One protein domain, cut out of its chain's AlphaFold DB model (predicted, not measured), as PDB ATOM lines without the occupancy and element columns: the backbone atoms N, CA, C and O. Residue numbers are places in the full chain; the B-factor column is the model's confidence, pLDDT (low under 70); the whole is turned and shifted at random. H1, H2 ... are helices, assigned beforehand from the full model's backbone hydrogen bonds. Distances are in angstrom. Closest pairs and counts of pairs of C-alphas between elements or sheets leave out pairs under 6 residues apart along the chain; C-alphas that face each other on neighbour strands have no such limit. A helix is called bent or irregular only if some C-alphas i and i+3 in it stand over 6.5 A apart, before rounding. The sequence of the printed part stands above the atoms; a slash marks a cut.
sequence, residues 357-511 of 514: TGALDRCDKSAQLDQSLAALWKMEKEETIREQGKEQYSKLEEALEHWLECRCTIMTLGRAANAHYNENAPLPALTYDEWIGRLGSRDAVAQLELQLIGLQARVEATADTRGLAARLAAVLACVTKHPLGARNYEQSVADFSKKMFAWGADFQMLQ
ATOM      1  N   THR A 357     153.479 164.568 166.326       72.12
ATOM      2  CA  THR A 357     153.143 165.643 165.374       72.12
ATOM      3  C   THR A 357     152.566 165.144 164.048       72.12
ATOM      4  O   THR A 357     152.152 165.958 163.227       72.12
ATOM      5  N   GLY A 358     152.471 163.825 163.840       83.31
ATOM      6  CA  GLY A 358     151.860 163.236 162.647       83.31
ATOM      7  C   GLY A 358     151.629 161.727 162.750       83.31
ATOM      8  O   GLY A 358     152.084 161.074 163.691       83.31
ATOM      9  N   ALA A 359     150.927 161.169 161.761       85.25
ATOM     10  CA  ALA A 359     150.545 159.756 161.720       85.25
ATOM     11  C   ALA A 359     151.745 158.789 161.731       85.25
ATOM     12  O   ALA A 359     151.695 157.755 162.395       85.25
ATOM     13  N   LEU A 360     152.840 159.132 161.044       87.62
ATOM     14  CA  LEU A 360     154.055 158.309 161.019       87.62
ATOM     15  C   LEU A 360     154.762 158.275 162.378       87.62
ATOM     16  O   LEU A 360     155.100 157.196 162.850       87.62
ATOM     17  N   ASP A 361     154.891 159.424 163.049       87.19
ATOM     18  CA  ASP A 361     155.456 159.495 164.404       87.19
ATOM     19  C   ASP A 361     154.592 158.698 165.397       87.19
ATOM     20  O   ASP A 361     155.106 157.964 166.238       87.19
ATOM     21  N   ARG A 362     153.258 158.730 165.242       86.94
ATOM     22  CA  ARG A 362     152.350 157.853 166.004       86.94
ATOM     23  C   ARG A 362     152.634 156.374 165.744       86.94
ATOM     24  O   ARG A 362     152.764 155.629 166.709       86.94
ATOM     25  N   CYS A 363     152.787 155.959 164.486       89.31
ATOM     26  CA  CYS A 363     153.142 154.575 164.149       89.31
ATOM     27  C   CYS A 363     154.490 154.166 164.766       89.31
ATOM     28  O   CYS A 363     154.623 153.062 165.287       89.31
ATOM     29  N   ASP A 364     155.486 155.054 164.752       89.88
ATOM     30  CA  ASP A 364     156.800 154.792 165.346       89.88
ATOM     31  C   ASP A 364     156.726 154.662 166.870       89.88
ATOM     32  O   ASP A 364     157.411 153.822 167.461       89.88
ATOM     33  N   LYS A 365     155.861 155.444 167.523       88.75
ATOM     34  CA  LYS A 365     155.575 155.312 168.958       88.75
ATOM     35  C   LYS A 365     154.837 154.020 169.285       88.75
ATOM     36  O   LYS A 365     155.207 153.365 170.257       88.75
ATOM     37  N   SER A 366     153.867 153.618 168.469       90.81
ATOM     38  CA  SER A 366     153.174 152.332 168.608       90.81
ATOM     39  C   SER A 366     154.144 151.153 168.441       90.81
ATOM     40  O   SER A 366     154.102 150.206 169.223       90.81
ATOM     41  N   ALA A 367     155.109 151.251 167.520       91.50
ATOM     42  CA  ALA A 367     156.170 150.254 167.371       91.50
ATOM     43  C   ALA A 367     157.139 150.228 168.573       91.50
ATOM     44  O   ALA A 367     157.542 149.154 169.022       91.50
ATOM     45  N   GLN A 368     157.500 151.390 169.132       91.12
ATOM     46  CA  GLN A 368     158.301 151.477 170.366       91.12
ATOM     47  C   GLN A 368     157.571 150.864 171.571       91.12
ATOM     48  O   GLN A 368     158.206 150.227 172.422       91.12
ATOM     49  N   LEU A 369     156.245 151.031 171.639       92.50
ATOM     50  CA  LEU A 369     155.396 150.390 172.640       92.50
ATOM     51  C   LEU A 369     155.496 148.870 172.521       92.50
ATOM     52  O   LEU A 369     155.817 148.214 173.513       92.50
ATOM     53  N   ASP A 370     155.303 148.332 171.319       94.31
ATOM     54  CA  ASP A 370     155.307 146.890 171.045       94.31
ATOM     55  C   ASP A 370     156.647 146.246 171.400       94.31
ATOM     56  O   ASP A 370     156.693 145.211 172.068       94.31
ATOM     57  N   GLN A 371     157.751 146.906 171.041       93.00
ATOM     58  CA  GLN A 371     159.100 146.468 171.400       93.00
ATOM     59  C   GLN A 371     159.310 146.457 172.919       93.00
ATOM     60  O   GLN A 371     159.820 145.478 173.468       93.00
ATOM     61  N   SER A 372     158.893 147.522 173.609       92.50
ATOM     62  CA  SER A 372     159.035 147.631 175.067       92.50
ATOM     63  C   SER A 372     158.188 146.589 175.796       92.50
ATOM     64  O   SER A 372     158.646 145.993 176.770       92.50
ATOM     65  N   LEU A 373     156.967 146.349 175.312       94.62
ATOM     66  CA  LEU A 373     156.050 145.354 175.849       94.62
ATOM     67  C   LEU A 373     156.604 143.938 175.679       94.62
ATOM     68  O   LEU A 373     156.678 143.196 176.657       94.62
ATOM     69  N   ALA A 374     157.045 143.580 174.471       94.12
ATOM     70  CA  ALA A 374     157.613 142.265 174.189       94.12
ATOM     71  C   ALA A 374     158.902 142.008 174.985       94.12
ATOM     72  O   ALA A 374     159.102 140.911 175.508       94.12
ATOM     73  N   ALA A 375     159.770 143.017 175.111       92.81
ATOM     74  CA  ALA A 375     161.000 142.913 175.890       92.81
ATOM     75  C   ALA A 375     160.708 142.713 177.384       92.81
ATOM     76  O   ALA A 375     161.244 141.787 177.990       92.81
ATOM     77  N   LEU A 376     159.820 143.531 177.963       93.19
ATOM     78  CA  LEU A 376     159.435 143.391 179.365       93.19
ATOM     79  C   LEU A 376     158.741 142.051 179.623       93.19
ATOM     80  O   LEU A 376     159.105 141.376 180.575       93.19
ATOM     81  N   TRP A 377     157.818 141.605 178.767       94.62
ATOM     82  CA  TRP A 377     157.145 140.313 178.952       94.62
ATOM     83  C   TRP A 377     158.118 139.127 178.986       94.62
ATOM     84  O   TRP A 377     157.965 138.223 179.806       94.62
ATOM     85  N   LYS A 378     159.161 139.152 178.144       92.50
ATOM     86  CA  LYS A 378     160.227 138.138 178.176       92.50
ATOM     87  C   LYS A 378     161.011 138.165 179.486       92.50
ATOM     88  O   LYS A 378     161.306 137.100 180.019       92.50
ATOM     89  N   MET A 379     161.316 139.350 180.017       89.69
ATOM     90  CA  MET A 379     162.007 139.498 181.308       89.69
ATOM     91  C   MET A 379     161.142 139.039 182.488       89.69
ATOM     92  O   MET A 379     161.653 138.491 183.455       89.69
ATOM     93  N   GLU A 380     159.825 139.230 182.408       87.94
ATOM     94  CA  GLU A 380     158.867 138.847 183.454       87.94
ATOM     95  C   GLU A 380     158.515 137.350 183.440       87.94
ATOM     96  O   GLU A 380     157.748 136.892 184.289       87.94
ATOM     97  N   LYS A 381     159.042 136.574 182.483       90.88
ATOM     98  CA  LYS A 381     158.649 135.180 182.239       90.88
ATOM     99  C   LYS A 381     158.756 134.301 183.480       90.88
ATOM    100  O   LYS A 381     157.781 133.653 183.854       90.88
ATOM    101  N   GLU A 382     159.923 134.269 184.115       90.44
ATOM    102  CA  GLU A 382     160.171 133.378 185.254       90.44
ATOM    103  C   GLU A 382     159.328 133.760 186.471       90.44
ATOM    104  O   GLU A 382     158.718 132.901 187.109       90.44
ATOM    105  N   GLU A 383     159.232 135.060 186.751       87.12
ATOM    106  CA  GLU A 383     158.405 135.592 187.831       87.12
ATOM    107  C   GLU A 383     156.921 135.291 187.608       87.12
ATOM    108  O   GLU A 383     156.247 134.790 188.508       87.12
ATOM    109  N   THR A 384     156.423 135.501 186.393       87.00
ATOM    110  CA  THR A 384     155.016 135.260 186.059       87.00
ATOM    111  C   THR A 384     154.675 133.772 186.103       87.00
ATOM    112  O   THR A 384     153.625 133.401 186.625       87.00
ATOM    113  N   ILE A 385     155.561 132.898 185.608       92.06
ATOM    114  CA  ILE A 385     155.379 131.441 185.700       92.06
ATOM    115  C   ILE A 385     155.347 130.996 187.165       92.06
ATOM    116  O   ILE A 385     154.511 130.169 187.527       92.06
ATOM    117  N   ARG A 386     156.218 131.554 188.013       91.38
ATOM    118  CA  ARG A 386     156.236 131.281 189.455       91.38
ATOM    119  C   ARG A 386     154.948 131.741 190.147       91.38
ATOM    120  O   ARG A 386     154.467 131.045 191.033       91.38
ATOM    121  N   GLU A 387     154.400 132.891 189.765       86.25
ATOM    122  CA  GLU A 387     153.204 133.469 190.394       86.25
ATOM    123  C   GLU A 387     151.884 132.854 189.909       86.25
ATOM    124  O   GLU A 387     150.962 132.684 190.704       86.25
ATOM    125  N   GLN A 388     151.767 132.545 188.616       86.38
ATOM    126  CA  GLN A 388     150.490 132.192 187.974       86.38
ATOM    127  C   GLN A 388     150.470 130.782 187.371       86.38
ATOM    128  O   GLN A 388     149.412 130.290 186.979       86.38
ATOM    129  N   GLY A 389     151.622 130.118 187.297       92.31
ATOM    130  CA  GLY A 389     151.772 128.812 186.672       92.31
ATOM    131  C   GLY A 389     151.992 128.878 185.157       92.31
ATOM    132  O   GLY A 389     151.605 129.820 184.462       92.31
ATOM    133  N   LYS A 390     152.618 127.821 184.627       93.50
ATOM    134  CA  LYS A 390     153.022 127.718 183.214       93.50
ATOM    135  C   LYS A 390     151.840 127.748 182.242       93.50
ATOM    136  O   LYS A 390     151.940 128.357 181.183       93.50
ATOM    137  N   GLU A 391     150.729 127.103 182.595       91.88
ATOM    138  CA  GLU A 391     149.537 127.063 181.740       91.88
ATOM    139  C   GLU A 391     148.921 128.458 181.574       91.88
ATOM    140  O   GLU A 391     148.600 128.872 180.461       91.88
ATOM    141  N   GLN A 392     148.804 129.210 182.671       89.56
ATOM    142  CA  GLN A 392     148.269 130.564 182.621       89.56
ATOM    143  C   GLN A 392     149.207 131.499 181.856       89.56
ATOM    144  O   GLN A 392     148.735 132.255 181.011       89.56
ATOM    145  N   TYR A 393     150.521 131.398 182.089       92.62
ATOM    146  CA  TYR A 393     151.518 132.137 181.315       92.62
ATOM    147  C   TYR A 393     151.369 131.885 179.810       92.62
ATOM    148  O   TYR A 393     151.298 132.844 179.049       92.62
ATOM    149  N   SER A 394     151.230 130.623 179.389       93.00
ATOM    150  CA  SER A 394     151.066 130.262 177.974       93.00
ATOM    151  C   SER A 394     149.854 130.942 177.338       93.00
ATOM    152  O   SER A 394     149.953 131.457 176.230       93.00
ATOM    153  N   LYS A 395     148.717 130.993 178.043       89.81
ATOM    154  CA  LYS A 395     147.506 131.650 177.523       89.81
ATOM    155  C   LYS A 395     147.644 133.176 177.450       89.81
ATOM    156  O   LYS A 395     146.975 133.817 176.644       89.81
ATOM    157  N   LEU A 396     148.438 133.773 178.338       92.00
ATOM    158  CA  LEU A 396     148.735 135.206 178.319       92.00
ATOM    159  C   LEU A 396     149.739 135.554 177.212       92.00
ATOM    160  O   LEU A 396     149.572 136.565 176.537       92.00
ATOM    161  N   GLU A 397     150.740 134.700 177.004       93.69
ATOM    162  CA  GLU A 397     151.728 134.820 175.931       93.69
ATOM    163  C   GLU A 397     151.057 134.728 174.557       93.69
ATOM    164  O   GLU A 397     151.247 135.622 173.741       93.69
ATOM    165  N   GLU A 398     150.173 133.750 174.342       90.12
ATOM    166  CA  GLU A 398     149.395 133.623 173.102       90.12
ATOM    167  C   GLU A 398     148.547 134.877 172.815       90.12
ATOM    168  O   GLU A 398     148.530 135.386 171.693       90.12
ATOM    169  N   ALA A 399     147.880 135.421 173.840       89.00
ATOM    170  CA  ALA A 399     147.092 136.646 173.710       89.00
ATOM    171  C   ALA A 399     147.959 137.860 173.337       89.00
ATOM    172  O   ALA A 399     147.551 138.684 172.515       89.00
ATOM    173  N   LEU A 400     149.153 137.972 173.930       92.56
ATOM    174  CA  LEU A 400     150.103 139.032 173.610       92.56
ATOM    175  C   LEU A 400     150.636 138.895 172.182       92.56
ATOM    176  O   LEU A 400     150.632 139.876 171.443       92.56
ATOM    177  N   GLU A 401     151.087 137.704 171.792       91.12
ATOM    178  CA  GLU A 401     151.619 137.445 170.451       91.12
ATOM    179  C   GLU A 401     150.581 137.762 169.379       91.12
ATOM    180  O   GLU A 401     150.879 138.481 168.425       91.12
ATOM    181  N   HIS A 402     149.342 137.312 169.582       85.56
ATOM    182  CA  HIS A 402     148.245 137.615 168.676       85.56
ATOM    183  C   HIS A 402     147.993 139.124 168.559       85.56
ATOM    184  O   HIS A 402     147.846 139.649 167.457       85.56
ATOM    185  N   TRP A 403     147.984 139.848 169.680       87.25
ATOM    186  CA  TRP A 403     147.777 141.295 169.659       87.25
ATOM    187  C   TRP A 403     148.909 142.054 168.954       87.25
ATOM    188  O   TRP A 403     148.637 142.971 168.176       87.25
ATOM    189  N   LEU A 404     150.165 141.665 169.190       91.19
ATOM    190  CA  LEU A 404     151.333 142.265 168.539       91.19
ATOM    191  C   LEU A 404     151.339 142.007 167.026       91.19
ATOM    192  O   LEU A 404     151.679 142.900 166.251       91.19
ATOM    193  N   GLU A 405     150.925 140.816 166.593       88.25
ATOM    194  CA  GLU A 405     150.780 140.485 165.174       88.25
ATOM    195  C   GLU A 405     149.724 141.373 164.500       88.25
ATOM    196  O   GLU A 405     150.014 142.012 163.486       88.25
ATOM    197  N   CYS A 406     148.542 141.506 165.117       85.69
ATOM    198  CA  CYS A 406     147.483 142.395 164.633       85.69
ATOM    199  C   CYS A 406     147.975 143.837 164.470       85.69
ATOM    200  O   CYS A 406     147.761 144.471 163.434       85.69
ATOM    201  N   ARG A 407     148.661 144.355 165.494       89.81
ATOM    202  CA  ARG A 407     149.209 145.713 165.477       89.81
ATOM    203  C   ARG A 407     150.251 145.890 164.392       89.81
ATOM    204  O   ARG A 407     150.223 146.904 163.704       89.81
ATOM    205  N   CYS A 408     151.129 144.912 164.191       90.81
ATOM    206  CA  CYS A 408     152.142 144.964 163.145       90.81
ATOM    207  C   CYS A 408     151.513 145.124 161.753       90.81
ATOM    208  O   CYS A 408     151.905 146.015 160.999       90.81
ATOM    209  N   THR A 409     150.506 144.313 161.419       90.12
ATOM    210  CA  THR A 409     149.809 144.399 160.125       90.12
ATOM    211  C   THR A 409     149.094 145.741 159.958       90.12
ATOM    212  O   THR A 409     149.220 146.392 158.919       90.12
ATOM    213  N   ILE A 410     148.400 146.211 160.996       89.19
ATOM    214  CA  ILE A 410     147.666 147.481 160.946       89.19
ATOM    215  C   ILE A 410     148.609 148.695 160.911       89.19
ATOM    216  O   ILE A 410     148.307 149.684 160.244       89.19
ATOM    217  N   MET A 411     149.779 148.635 161.548       90.56
ATOM    218  CA  MET A 411     150.806 149.676 161.426       90.56
ATOM    219  C   MET A 411     151.408 149.730 160.018       90.56
ATOM    220  O   MET A 411     151.664 150.825 159.520       90.56
ATOM    221  N   THR A 412     151.601 148.586 159.351       90.88
ATOM    222  CA  THR A 412     152.016 148.553 157.936       90.88
ATOM    223  C   THR A 412     150.990 149.266 157.057       90.88
ATOM    224  O   THR A 412     151.355 150.130 156.257       90.88
ATOM    225  N   LEU A 413     149.702 148.974 157.271       90.00
ATOM    226  CA  LEU A 413     148.598 149.647 156.591       90.00
ATOM    227  C   LEU A 413     148.594 151.162 156.868       90.00
ATOM    228  O   LEU A 413     148.529 151.962 155.936       90.00
ATOM    229  N   GLY A 414     148.725 151.567 158.136       90.38
ATOM    230  CA  GLY A 414     148.735 152.974 158.541       90.38
ATOM    231  C   GLY A 414     149.915 153.769 157.986       90.38
ATOM    232  O   GLY A 414     149.734 154.884 157.498       90.38
ATOM    233  N   ARG A 415     151.115 153.180 157.955       91.94
ATOM    234  CA  ARG A 415     152.292 153.806 157.332       91.94
ATOM    235  C   ARG A 415     152.091 154.036 155.839       91.94
ATOM    236  O   ARG A 415     152.375 155.130 155.356       91.94
ATOM    237  N   ALA A 416     151.567 153.045 155.121       90.88
ATOM    238  CA  ALA A 416     151.295 153.170 153.693       90.88
ATOM    239  C   ALA A 416     150.191 154.205 153.395       90.88
ATOM    240  O   ALA A 416     150.324 154.988 152.452       90.88
ATOM    241  N   ALA A 417     149.161 154.281 154.242       89.31
ATOM    242  CA  ALA A 417     148.102 155.290 154.160       89.31
ATOM    243  C   ALA A 417     148.508 156.685 154.672       89.31
ATOM    244  O   ALA A 417     147.763 157.643 154.469       89.31
ATOM    245  N   ASN A 418     149.659 156.813 155.344       90.50
ATOM    246  CA  ASN A 418     150.035 157.995 156.125       90.50
ATOM    247  C   ASN A 418     148.933 158.423 157.119       90.50
ATOM    248  O   ASN A 418     148.582 159.599 157.222       90.50
ATOM    249  N   ALA A 419     148.373 157.450 157.836       88.94
ATOM    250  CA  ALA A 419     147.285 157.637 158.788       88.94
ATOM    251  C   ALA A 419     147.476 156.720 160.009       88.94
ATOM    252  O   ALA A 419     148.165 155.703 159.932       88.94
ATOM    253  N   HIS A 420     146.846 157.052 161.140       87.94
ATOM    254  CA  HIS A 420     146.894 156.216 162.343       87.94
ATOM    255  C   HIS A 420     145.489 155.817 162.825       87.94
ATOM    256  O   HIS A 420     144.629 156.671 163.030       87.94
ATOM    257  N   TYR A 421     145.268 154.527 163.096       81.56
ATOM    258  CA  TYR A 421     143.952 153.953 163.449       81.56
ATOM    259  C   TYR A 421     143.310 154.544 164.711       81.56
ATOM    260  O   TYR A 421     142.103 154.454 164.919       81.56
ATOM    261  N   ASN A 422     144.106 155.172 165.575       78.81
ATOM    262  CA  ASN A 422     143.603 155.809 166.791       78.81
ATOM    263  C   ASN A 422     143.047 157.233 166.576       78.81
ATOM    264  O   ASN A 422     142.538 157.831 167.520       78.81
ATOM    265  N   GLU A 423     143.124 157.793 165.366       74.50
ATOM    266  CA  GLU A 423     142.641 159.154 165.062       74.50
ATOM    267  C   GLU A 423     141.112 159.233 164.874       74.50
ATOM    268  O   GLU A 423     140.584 160.295 164.562       74.50
ATOM    269  N   ASN A 424     140.382 158.129 165.099       66.88
ATOM    270  CA  ASN A 424     138.937 157.989 164.844       66.88
ATOM    271  C   ASN A 424     138.525 158.360 163.403       66.88
ATOM    272  O   ASN A 424     137.347 158.602 163.140       66.88
ATOM    273  N   ALA A 425     139.483 158.404 162.479       71.38
ATOM    274  CA  ALA A 425     139.245 158.596 161.063       71.38
ATOM    275  C   ALA A 425     139.137 157.224 160.375       71.38
ATOM    276  O   ALA A 425     139.869 156.296 160.751       71.38
ATOM    277  N   PRO A 426     138.238 157.071 159.386       77.19
ATOM    278  CA  PRO A 426     138.234 155.884 158.544       77.19
ATOM    279  C   PRO A 426     139.564 155.779 157.799       77.19
ATOM    280  O   PRO A 426     140.257 156.783 157.592       77.19
ATOM    281  N   LEU A 427     139.911 154.564 157.379       83.44
ATOM    282  CA  LEU A 427     141.068 154.370 156.517       83.44
ATOM    283  C   LEU A 427     140.917 155.247 155.253       83.44
ATOM    284  O   LEU A 427     139.840 155.249 154.648       83.44
ATOM    285  N   PRO A 428     141.956 155.998 154.834       84.44
ATOM    286  CA  PRO A 428     141.891 156.793 153.614       84.44
ATOM    287  C   PRO A 428     141.479 155.948 152.403       84.44
ATOM    288  O   PRO A 428     142.020 154.866 152.169       84.44
ATOM    289  N   ALA A 429     140.528 156.460 151.621       84.25
ATOM    290  CA  ALA A 429     140.048 155.801 150.413       84.25
ATOM    291  C   ALA A 429     141.074 155.961 149.280       84.25
ATOM    292  O   ALA A 429     140.990 156.895 148.487       84.25
ATOM    293  N   LEU A 430     142.054 155.060 149.239       84.50
ATOM    294  CA  LEU A 430     143.035 154.961 148.162       84.50
ATOM    295  C   LEU A 430     142.589 153.919 147.130       84.50
ATOM    296  O   LEU A 430     142.051 152.862 147.471       84.50
ATOM    297  N   THR A 431     142.838 154.211 145.859       85.88
ATOM    298  CA  THR A 431     142.699 153.265 144.749       85.88
ATOM    299  C   THR A 431     143.754 152.159 144.839       85.88
ATOM    300  O   THR A 431     144.775 152.290 145.516       85.88
ATOM    301  N   TYR A 432     143.538 151.046 144.136       84.31
ATOM    302  CA  TYR A 432     144.509 149.949 144.139       84.31
ATOM    303  C   TYR A 432     145.877 150.354 143.577       84.31
ATOM    304  O   TYR A 432     146.900 149.955 144.126       84.31
ATOM    305  N   ASP A 433     145.910 151.175 142.525       86.56
ATOM    306  CA  ASP A 433     147.170 151.653 141.950       86.56
ATOM    307  C   ASP A 433     147.917 152.588 142.912       86.56
ATOM    308  O   ASP A 433     149.143 152.513 143.019       86.56
ATOM    309  N   GLU A 434     147.197 153.396 143.695       89.06
ATOM    310  CA  GLU A 434     147.798 154.171 144.784       89.06
ATOM    311  C   GLU A 434     148.363 153.256 145.874       89.06
ATOM    312  O   GLU A 434     149.486 153.479 146.322       89.06
ATOM    313  N   TRP A 435     147.655 152.190 146.262       89.25
ATOM    314  CA  TRP A 435     148.173 151.201 147.213       89.25
ATOM    315  C   TRP A 435     149.431 150.495 146.710       89.25
ATOM    316  O   TRP A 435     150.386 150.365 147.475       89.25
ATOM    317  N   ILE A 436     149.481 150.106 145.432       89.75
ATOM    318  CA  ILE A 436     150.700 149.571 144.808       89.75
ATOM    319  C   ILE A 436     151.825 150.604 144.898       89.75
ATOM    320  O   ILE A 436     152.941 150.254 145.273       89.75
ATOM    321  N   GLY A 437     151.540 151.873 144.597       91.06
ATOM    322  CA  GLY A 437     152.520 152.953 144.702       91.06
ATOM    323  C   GLY A 437     153.059 153.146 146.126       91.06
ATOM    324  O   GLY A 437     154.240 153.435 146.298       91.06
ATOM    325  N   ARG A 438     152.220 152.955 147.153       91.44
ATOM    326  CA  ARG A 438     152.593 153.110 148.571       91.44
ATOM    327  C   ARG A 438     153.303 151.890 149.156       91.44
ATOM    328  O   ARG A 438     154.220 152.054 149.954       91.44
ATOM    329  N   LEU A 439     152.878 150.685 148.782       89.25
ATOM    330  CA  LEU A 439     153.418 149.409 149.275       89.25
ATOM    331  C   LEU A 439     154.537 148.851 148.378       89.25
ATOM    332  O   LEU A 439     155.197 147.878 148.732       89.25
ATOM    333  N   GLY A 440     154.770 149.474 147.223       90.62
ATOM    334  CA  GLY A 440     155.875 149.210 146.303       90.62
ATOM    335  C   GLY A 440     155.600 148.144 145.241       90.62
ATOM    336  O   GLY A 440     156.299 148.107 144.231       90.62
ATOM    337  N   SER A 441     154.605 147.270 145.423       90.31
ATOM    338  CA  SER A 441     154.275 146.225 144.445       90.31
ATOM    339  C   SER A 441     152.866 145.661 144.632       90.31
ATOM    340  O   SER A 441     152.269 145.792 145.697       90.31
ATOM    341  N   ARG A 442     152.354 144.977 143.600       87.69
ATOM    342  CA  ARG A 442     151.108 144.196 143.684       87.69
ATOM    343  C   ARG A 442     151.217 143.049 144.683       87.69
ATOM    344  O   ARG A 442     150.281 142.823 145.440       87.69
ATOM    345  N   ASP A 443     152.367 142.381 144.723       88.56
ATOM    346  CA  ASP A 443     152.599 141.255 145.629       88.56
ATOM    347  C   ASP A 443     152.571 141.702 147.094       88.56
ATOM    348  O   ASP A 443     151.994 141.016 147.933       88.56
ATOM    349  N   ALA A 444     153.119 142.881 147.407       87.88
ATOM    350  CA  ALA A 444     153.052 143.455 148.751       87.88
ATOM    351  C   ALA A 444     151.611 143.793 149.168       87.88
ATOM    352  O   ALA A 444     151.239 143.570 150.320       87.88
ATOM    353  N   VAL A 445     150.786 144.284 148.234       87.25
ATOM    354  CA  VAL A 445     149.356 144.517 148.490       87.25
ATOM    355  C   VAL A 445     148.646 143.189 148.767       87.25
ATOM    356  O   VAL A 445     147.981 143.068 149.790       87.25
ATOM    357  N   ALA A 446     148.854 142.169 147.929       84.69
ATOM    358  CA  ALA A 446     148.250 140.847 148.106       84.69
ATOM    359  C   ALA A 446     148.690 140.155 149.411       84.69
ATOM    360  O   ALA A 446     147.892 139.500 150.078       84.69
ATOM    361  N   GLN A 447     149.954 140.314 149.816       87.06
ATOM    362  CA  GLN A 447     150.442 139.806 151.101       87.06
ATOM    363  C   GLN A 447     149.765 140.503 152.283       87.06
ATOM    364  O   GLN A 447     149.360 139.833 153.231       87.06
ATOM    365  N   LEU A 448     149.615 141.830 152.225       88.12
ATOM    366  CA  LEU A 448     148.917 142.588 153.261       88.12
ATOM    367  C   LEU A 448     147.435 142.188 153.339       88.12
ATOM    368  O   LEU A 448     146.906 142.014 154.434       88.12
ATOM    369  N   GLU A 449     146.784 141.981 152.192       83.62
ATOM    370  CA  GLU A 449     145.417 141.455 152.110       83.62
ATOM    371  C   GLU A 449     145.305 140.089 152.794       83.62
ATOM    372  O   GLU A 449     144.457 139.906 153.667       83.62
ATOM    373  N   LEU A 450     146.192 139.150 152.455       84.69
ATOM    374  CA  LEU A 450     146.196 137.811 153.040       84.69
ATOM    375  C   LEU A 450     146.385 137.857 154.563       84.69
ATOM    376  O   LEU A 450     145.701 137.140 155.295       84.69
ATOM    377  N   GLN A 451     147.279 138.723 155.049       86.94
ATOM    378  CA  GLN A 451     147.477 138.935 156.482       86.94
ATOM    379  C   GLN A 451     146.205 139.467 157.144       86.94
ATOM    380  O   GLN A 451     145.774 138.918 158.153       86.94
ATOM    381  N   LEU A 452     145.566 140.486 156.568       84.25
ATOM    382  CA  LEU A 452     144.332 141.059 157.114       84.25
ATOM    383  C   LEU A 452     143.172 140.050 157.122       84.25
ATOM    384  O   LEU A 452     142.423 140.010 158.095       84.25
ATOM    385  N   ILE A 453     143.056 139.204 156.093       82.38
ATOM    386  CA  ILE A 453     142.080 138.101 156.050       82.38
ATOM    387  C   ILE A 453     142.365 137.096 157.170       82.38
ATOM    388  O   ILE A 453     141.457 136.723 157.911       82.38
ATOM    389  N   GLY A 454     143.626 136.685 157.336       80.50
ATOM    390  CA  GLY A 454     144.030 135.768 158.402       80.50
ATOM    391  C   GLY A 454     143.756 136.331 159.799       80.50
ATOM    392  O   GLY A 454     143.279 135.611 160.678       80.50
ATOM    393  N   LEU A 455     143.994 137.629 160.001       77.69
ATOM    394  CA  LEU A 455     143.667 138.316 161.248       77.69
ATOM    395  C   LEU A 455     142.162 138.322 161.508       77.69
ATOM    396  O   LEU A 455     141.736 137.975 162.607       77.69
ATOM    397  N   GLN A 456     141.354 138.663 160.507       74.62
ATOM    398  CA  GLN A 456     139.905 138.702 160.654       74.62
ATOM    399  C   GLN A 456     139.313 137.319 160.923       74.62
ATOM    400  O   GLN A 456     138.531 137.173 161.857       74.62
ATOM    401  N   ALA A 457     139.752 136.289 160.197       75.06
ATOM    402  CA  ALA A 457     139.326 134.913 160.439       75.06
ATOM    403  C   ALA A 457     139.650 134.455 161.870       75.06
ATOM    404  O   ALA A 457     138.853 133.766 162.505       75.06
ATOM    405  N   ARG A 458     140.796 134.873 162.423       72.31
ATOM    406  CA  ARG A 458     141.161 134.590 163.821       72.31
ATOM    407  C   ARG A 458     140.319 135.380 164.820       72.31
ATOM    408  O   ARG A 458     139.973 134.833 165.866       72.31
ATOM    409  N   VAL A 459     139.958 136.624 164.512       69.00
ATOM    410  CA  VAL A 459     139.049 137.438 165.339       69.00
ATOM    411  C   VAL A 459     137.636 136.856 165.346       69.00
ATOM    412  O   VAL A 459     137.016 136.767 166.398       69.00
ATOM    413  N   GLU A 460     137.139 136.408 164.197       68.94
ATOM    414  CA  GLU A 460     135.827 135.764 164.064       68.94
ATOM    415  C   GLU A 460     135.798 134.382 164.736       68.94
ATOM    416  O   GLU A 460     134.822 134.036 165.402       68.94
ATOM    417  N   ALA A 461     136.889 133.613 164.638       65.50
ATOM    418  CA  ALA A 461     137.039 132.335 165.333       65.50
ATOM    419  C   ALA A 461     137.167 132.505 166.855       65.50
ATOM    420  O   ALA A 461     136.728 131.647 167.627       65.50
ATOM    421  N   THR A 462     137.736 133.623 167.311       62.03
ATOM    422  CA  THR A 462     137.756 133.990 168.726       62.03
ATOM    423  C   THR A 462     136.449 134.688 169.092       62.03
ATOM    424  O   THR A 462     136.376 135.902 169.249       62.03
ATOM    425  N   ALA A 463     135.402 133.893 169.343       54.03
ATOM    426  CA  ALA A 463     134.108 134.356 169.869       54.03
ATOM    427  C   ALA A 463     134.194 135.150 171.202       54.03
ATOM    428  O   ALA A 463     133.178 135.606 171.727       54.03
ATOM    429  N   ASP A 464     135.399 135.325 171.754       69.19
ATOM    430  CA  ASP A 464     135.708 135.951 173.033       69.19
ATOM    431  C   ASP A 464     136.752 137.080 172.892       69.19
ATOM    432  O   ASP A 464     137.799 137.100 173.545       69.19
ATOM    433  N   THR A 465     136.464 138.068 172.041       69.94
ATOM    434  CA  THR A 465     137.262 139.310 171.941       69.94
ATOM    435  C   THR A 465     137.419 140.018 173.292       69.94
ATOM    436  O   THR A 465     138.438 140.659 173.555       69.94
ATOM    437  N   ARG A 466     136.437 139.863 174.187       75.50
ATOM    438  CA  ARG A 466     136.492 140.377 175.558       75.50
ATOM    439  C   ARG A 466     137.499 139.615 176.417       75.50
ATOM    440  O   ARG A 466     138.275 140.245 177.127       75.50
ATOM    441  N   GLY A 467     137.533 138.289 176.342       81.50
ATOM    442  CA  GLY A 467     138.520 137.473 177.041       81.50
ATOM    443  C   GLY A 467     139.932 137.673 176.511       81.50
ATOM    444  O   GLY A 467     140.868 137.708 177.309       81.50
ATOM    445  N   LEU A 468     140.102 137.903 175.205       80.81
ATOM    446  CA  LEU A 468     141.385 138.340 174.645       80.81
ATOM    447  C   LEU A 468     141.820 139.680 175.261       80.81
ATOM    448  O   LEU A 468     142.946 139.795 175.749       80.81
ATOM    449  N   ALA A 469     140.917 140.665 175.318       85.69
ATOM    450  CA  ALA A 469     141.190 141.959 175.943       85.69
ATOM    451  C   ALA A 469     141.506 141.835 177.443       85.69
ATOM    452  O   ALA A 469     142.422 142.497 177.928       85.69
ATOM    453  N   ALA A 470     140.814 140.958 178.172       86.88
ATOM    454  CA  ALA A 470     141.064 140.704 179.590       86.88
ATOM    455  C   ALA A 470     142.430 140.041 179.832       86.88
ATOM    456  O   ALA A 470     143.170 140.449 180.729       86.88
ATOM    457  N   ARG A 471     142.807 139.052 179.010       90.06
ATOM    458  CA  ARG A 471     144.136 138.417 179.059       90.06
ATOM    459  C   ARG A 471     145.231 139.430 178.763       90.06
ATOM    460  O   ARG A 471     146.193 139.532 179.517       90.06
ATOM    461  N   LEU A 472     145.058 140.232 177.720       90.12
ATOM    462  CA  LEU A 472     146.016 141.273 177.384       90.12
ATOM    463  C   LEU A 472     146.099 142.346 178.479       90.12
ATOM    464  O   LEU A 472     147.186 142.769 178.849       90.12
ATOM    465  N   ALA A 473     144.977 142.739 179.075       89.25
ATOM    466  CA  ALA A 473     144.974 143.654 180.208       89.25
ATOM    467  C   ALA A 473     145.722 143.085 181.426       89.25
ATOM    468  O   ALA A 473     146.407 143.832 182.130       89.25
ATOM    469  N   ALA A 474     145.648 141.770 181.654       88.81
ATOM    470  CA  ALA A 474     146.448 141.087 182.665       88.81
ATOM    471  C   ALA A 474     147.948 141.096 182.319       88.81
ATOM    472  O   ALA A 474     148.761 141.377 183.200       88.81
ATOM    473  N   VAL A 475     148.315 140.885 181.047       91.81
ATOM    474  CA  VAL A 475     149.698 141.057 180.562       91.81
ATOM    475  C   VAL A 475     150.183 142.475 180.850       91.81
ATOM    476  O   VAL A 475     151.209 142.645 181.507       91.81
ATOM    477  N   LEU A 476     149.424 143.498 180.441       91.00
ATOM    478  CA  LEU A 476     149.766 144.904 180.662       91.00
ATOM    479  C   LEU A 476     149.925 145.216 182.151       91.00
ATOM    480  O   LEU A 476     150.903 145.848 182.545       91.00
ATOM    481  N   ALA A 477     149.009 144.750 183.000       86.94
ATOM    482  CA  ALA A 477     149.097 144.918 184.449       86.94
ATOM    483  C   ALA A 477     150.347 144.250 185.044       86.94
ATOM    484  O   ALA A 477     150.976 144.823 185.936       86.94
ATOM    485  N   CYS A 478     150.720 143.075 184.531       87.81
ATOM    486  CA  CYS A 478     151.917 142.349 184.930       87.81
ATOM    487  C   CYS A 478     153.186 143.120 184.545       87.81
ATOM    488  O   CYS A 478     153.934 143.539 185.430       87.81
ATOM    489  N   VAL A 479     153.386 143.431 183.258       89.44
ATOM    490  CA  VAL A 479     154.610 144.115 182.794       89.44
ATOM    491  C   VAL A 479     154.740 145.533 183.340       89.44
ATOM    492  O   VAL A 479     155.841 146.018 183.590       89.44
ATOM    493  N   THR A 480     153.617 146.215 183.577       85.94
ATOM    494  CA  THR A 480     153.622 147.546 184.185       85.94
ATOM    495  C   THR A 480     153.668 147.490 185.705       85.94
ATOM    496  O   THR A 480     153.706 148.556 186.313       85.94
ATOM    497  N   LYS A 481     153.664 146.312 186.346       83.75
ATOM    498  CA  LYS A 481     153.548 146.141 187.808       83.75
ATOM    499  C   LYS A 481     152.419 146.995 188.409       83.75
ATOM    500  O   LYS A 481     152.574 147.621 189.460       83.75
ATOM    501  N   HIS A 482     151.286 147.056 187.713       72.62
ATOM    502  CA  HIS A 482     150.095 147.801 188.110       72.62
ATOM    503  C   HIS A 482     148.907 146.829 188.245       72.62
ATOM    504  O   HIS A 482     148.064 146.758 187.352       72.62
ATOM    505  N   PRO A 483     148.806 146.068 189.353       56.47
ATOM    506  CA  PRO A 483     147.844 144.966 189.489       56.47
ATOM    507  C   PRO A 483     146.372 145.412 189.448       56.47
ATOM    508  O   PRO A 483     145.529 144.702 188.913       56.47
ATOM    509  N   LEU A 484     146.055 146.629 189.912       54.41
ATOM    510  CA  LEU A 484     144.716 147.228 189.749       54.41
ATOM    511  C   LEU A 484     144.454 147.739 188.319       54.41
ATOM    512  O   LEU A 484     143.358 148.178 187.997       54.41
ATOM    513  N   GLY A 485     145.473 147.693 187.460       60.84
ATOM    514  CA  GLY A 485     145.443 148.187 186.089       60.84
ATOM    515  C   GLY A 485     144.713 147.250 185.149       60.84
ATOM    516  O   GLY A 485     144.144 147.737 184.191       60.84
ATOM    517  N   ALA A 486     144.642 145.946 185.438       66.75
ATOM    518  CA  ALA A 486     143.988 144.988 184.544       66.75
ATOM    519  C   ALA A 486     142.523 145.374 184.273       66.75
ATOM    520  O   ALA A 486     142.108 145.465 183.125       66.75
ATOM    521  N   ARG A 487     141.760 145.733 185.315       69.88
ATOM    522  CA  ARG A 487     140.376 146.212 185.142       69.88
ATOM    523  C   ARG A 487     140.296 147.554 184.414       69.88
ATOM    524  O   ARG A 487     139.371 147.776 183.644       69.88
ATOM    525  N   ASN A 488     141.269 148.433 184.647       71.75
ATOM    526  CA  ASN A 488     141.318 149.744 183.998       71.75
ATOM    527  C   ASN A 488     141.699 149.631 182.514       71.75
ATOM    528  O   ASN A 488     141.235 150.434 181.708       71.75
ATOM    529  N   TYR A 489     142.533 148.650 182.163       81.50
ATOM    530  CA  TYR A 489     142.997 148.401 180.805       81.50
ATOM    531  C   TYR A 489     141.986 147.607 179.991       81.50
ATOM    532  O   TYR A 489     141.877 147.882 178.808       81.50
ATOM    533  N   GLU A 490     141.242 146.665 180.580       85.06
ATOM    534  CA  GLU A 490     140.355 145.752 179.840       85.06
ATOM    535  C   GLU A 490     139.422 146.490 178.873       85.06
ATOM    536  O   GLU A 490     139.422 146.200 177.677       85.06
ATOM    537  N   GLN A 491     138.686 147.494 179.363       83.19
ATOM    538  CA  GLN A 491     137.769 148.263 178.521       83.19
ATOM    539  C   GLN A 491     138.518 149.044 177.434       83.19
ATOM    540  O   GLN A 491     138.137 149.005 176.267       83.19
ATOM    541  N   SER A 492     139.613 149.712 177.793       83.69
ATOM    542  CA  SER A 492     140.395 150.513 176.846       83.69
ATOM    543  C   SER A 492     141.077 149.658 175.782       83.69
ATOM    544  O   SER A 492     141.128 150.053 174.626       83.69
ATOM    545  N   VAL A 493     141.556 148.468 176.142       87.62
ATOM    546  CA  VAL A 493     142.120 147.474 175.227       87.62
ATOM    547  C   VAL A 493     141.041 146.926 174.299       87.62
ATOM    548  O   VAL A 493     141.290 146.773 173.103       87.62
ATOM    549  N   ALA A 494     139.840 146.655 174.815       84.88
ATOM    550  CA  ALA A 494     138.720 146.208 173.996       84.88
ATOM    551  C   ALA A 494     138.317 147.279 172.972       84.88
ATOM    552  O   ALA A 494     138.189 146.983 171.784       84.88
ATOM    553  N   ASP A 495     138.173 148.533 173.404       82.81
ATOM    554  CA  ASP A 495     137.817 149.645 172.520       82.81
ATOM    555  C   ASP A 495     138.925 149.945 171.508       82.81
ATOM    556  O   ASP A 495     138.652 150.156 170.327       82.81
ATOM    557  N   PHE A 496     140.181 149.882 171.943       83.31
ATOM    558  CA  PHE A 496     141.346 149.983 171.074       83.31
ATOM    559  C   PHE A 496     141.342 148.898 169.990       83.31
ATOM    560  O   PHE A 496     141.506 149.194 168.807       83.31
ATOM    561  N   SER A 497     141.104 147.645 170.383       82.81
ATOM    562  CA  SER A 497     141.102 146.510 169.459       82.81
ATOM    563  C   SER A 497     139.986 146.645 168.422       82.81
ATOM    564  O   SER A 497     140.220 146.407 167.244       82.81
ATOM    565  N   LYS A 498     138.801 147.134 168.815       81.81
ATOM    566  CA  LYS A 498     137.714 147.435 167.867       81.81
ATOM    567  C   LYS A 498     138.128 148.451 166.802       81.81
ATOM    568  O   LYS A 498     137.840 148.232 165.631       81.81
ATOM    569  N   LYS A 499     138.809 149.539 167.187       80.62
ATOM    570  CA  LYS A 499     139.299 150.545 166.224       80.62
ATOM    571  C   LYS A 499     140.312 149.945 165.253       80.62
ATOM    572  O   LYS A 499     140.225 150.173 164.053       80.62
ATOM    573  N   MET A 500     141.246 149.158 165.782       81.94
ATOM    574  CA  MET A 500     142.266 148.470 164.995       81.94
ATOM    575  C   MET A 500     141.636 147.512 163.969       81.94
ATOM    576  O   MET A 500     142.021 147.527 162.804       81.94
ATOM    577  N   PHE A 501     140.629 146.728 164.367       78.94
ATOM    578  CA  PHE A 501     139.954 145.790 163.464       78.94
ATOM    579  C   PHE A 501     139.041 146.468 162.435       78.94
ATOM    580  O   PHE A 501     138.913 145.958 161.324       78.94
ATOM    581  N   ALA A 502     138.462 147.631 162.751       81.69
ATOM    582  CA  ALA A 502     137.654 148.392 161.795       81.69
ATOM    583  C   ALA A 502     138.449 148.754 160.527       81.69
ATOM    584  O   ALA A 502     137.947 148.602 159.418       81.69
ATOM    585  N   TRP A 503     139.720 149.134 160.676       81.88
ATOM    586  CA  TRP A 503     140.595 149.437 159.538       81.88
ATOM    587  C   TRP A 503     140.898 148.227 158.653       81.88
ATOM    588  O   TRP A 503     141.032 148.376 157.439       81.88
ATOM    589  N   GLY A 504     140.984 147.029 159.240       78.50
ATOM    590  CA  GLY A 504     141.132 145.796 158.468       78.50
ATOM    591  C   GLY A 504     139.921 145.540 157.570       78.50
ATOM    592  O   GLY A 504     140.088 145.249 156.386       78.50
ATOM    593  N   ALA A 505     138.712 145.734 158.104       76.12
ATOM    594  CA  ALA A 505     137.471 145.595 157.344       76.12
ATOM    595  C   ALA A 505     137.333 146.671 156.248       76.12
ATOM    596  O   ALA A 505     136.960 146.358 155.115       76.12
ATOM    597  N   ASP A 506     137.686 147.925 156.552       76.12
ATOM    598  CA  ASP A 506     137.642 149.034 155.590       76.12
ATOM    599  C   ASP A 506     138.536 148.770 154.370       76.12
ATOM    600  O   ASP A 506     138.118 148.988 153.229       76.12
ATOM    601  N   PHE A 507     139.749 148.250 154.592       75.31
ATOM    602  CA  PHE A 507     140.677 147.917 153.511       75.31
ATOM    603  C   PHE A 507     140.128 146.824 152.583       75.31
ATOM    604  O   PHE A 507     140.249 146.928 151.362       75.31
ATOM    605  N   GLN A 508     139.466 145.807 153.139       69.06
ATOM    606  CA  GLN A 508     138.864 144.728 152.350       69.06
ATOM    607  C   GLN A 508     137.663 145.209 151.519       69.06
ATOM    608  O   GLN A 508     137.498 144.805 150.368       69.06
ATOM    609  N   MET A 509     136.845 146.126 152.050       63.38
ATOM    610  CA  MET A 509     135.686 146.665 151.325       63.38
ATOM    611  C   MET A 509     136.059 147.474 150.072       63.38
ATOM    612  O   MET A 509     135.252 147.551 149.141       63.38
ATOM    613  N   LEU A 510     137.267 148.048 150.004       60.06
ATOM    614  CA  LEU A 510     137.754 148.771 148.819       60.06
ATOM    615  C   LEU A 510     137.874 147.866 147.576       60.06
ATOM    616  O   LEU A 510     137.840 148.364 146.453       60.06
ATOM    617  N   GLN A 511     137.955 146.545 147.755       54.16
ATOM    618  CA  GLN A 511     138.107 145.569 146.669       54.16
ATOM    619  C   GLN A 511     136.771 145.139 146.050       54.16
ATOM    620  O   GLN A 511     136.710 144.903 144.848       54.16
TER     621      GLN A 511
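This is residues 357 to 511 of the 514 residues of an uncharacterized protein of Corynespora cassiicola Philippines (UniProt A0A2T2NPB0). What does the model look like as a whole? One long helix, H3, runs through the middle, with H1 folded back side by side with it; H5, H6 and H7 cross H3 and pack on it, while the short helices H2 and H4 sit near its two ends. What is it made of? The printed part has 155 residues with seven named helices, in the order H1, H2, H3, H4, H5, H6, H7, and no named strand; the class is all helix. How large and how tight is it? It is compact, with a radius of gyration of the C-alphas of 16.5 A, and the C-alphas span 52 by 36 by 25 A.

Where does H1 stand? H1, residues 359 to 379, touches H3, residues 390 to 417, at a shallow tilt of 17 degrees, opposite ways; the closest C-alphas, of Cys 363 and Met 411, are 6.1 A apart, and H3 touches it with residues 404 to 415 alone. Residues 373 to 377 of H1 touch residues 475 to 479 of H6, residues 465 to 479, at a steep tilt of 69 degrees, only just short of about perpendicular, with the C-alphas of Leu 376 and Val 479 closest at 6.0 A. What touches H3, the hub? H2, residues 381 to 388, touches it at a steep tilt of 55 degrees, the closest C-alphas being those of Ile 385 and Tyr 393, 5.9 A apart; H4, residues 432 to 439, touches it at 65 degrees, also steep, with Ala 416 and Arg 438 closest, their C-alphas 5.3 A apart. H5, residues 442 to 461, touches H3 at a steep tilt of 38 degrees, opposite ways, with the C-alphas of Cys 406 and Leu 455 closest at 6.5 A. H6 is about perpendicular to H3, at 78 degrees, and touches it, the C-alphas of Leu 396 and Arg 471 being closest at 5.7 A. How does H7, residues 485 to 509, stand? It touches H6 with 28 pairs of C-alphas within 8 A, the closest those of Ala 473 and Ala 486 at 4.6 A, at a steep tilt of 52 degrees. It also touches H3, where the C-alphas of Ile 410 and Met 500 are closest at 6.8 A, and H5, where those of Leu 452 and Gly 504 are closest at 5.9 A; H7 and H1 are apart. What do the backbones show? Every O i to N i+4 pair is within hydrogen-bond range in H1, H2, H3, H4, H5 and H6, but 17 of 21 are in H7.

Where do the helices begin and end? H1 begins at C-alpha 359, (150.545, 159.756, 161.720), and is 30.4 A long; H3 runs 40.4 A to C-alpha 417 at (148.102, 155.290, 154.160). H5 is 28.4 A, H6 21.0 A and H7 36.1 A long, H7 ending at C-alpha 509, (135.686, 146.665, 151.325). Is any helix uneven? H7 has a kink of 30 degrees near residue 492 and is only just irregular, with C-alphas 488 and 491 6.7 A apart.

How far does it reach? The two C-alphas farthest apart, of Arg 386 and Asp 433, are 52.5 A apart. Which links are long? The link from H3 to H4, residues 418 to 431, is long; the other five are tight, and the printed part has no cut. Where is confidence low? The mean pLDDT of the printed part is 84.0, and residue 424 and residues 459 to 465, 483 to 487 and 508 to 511 are under 70.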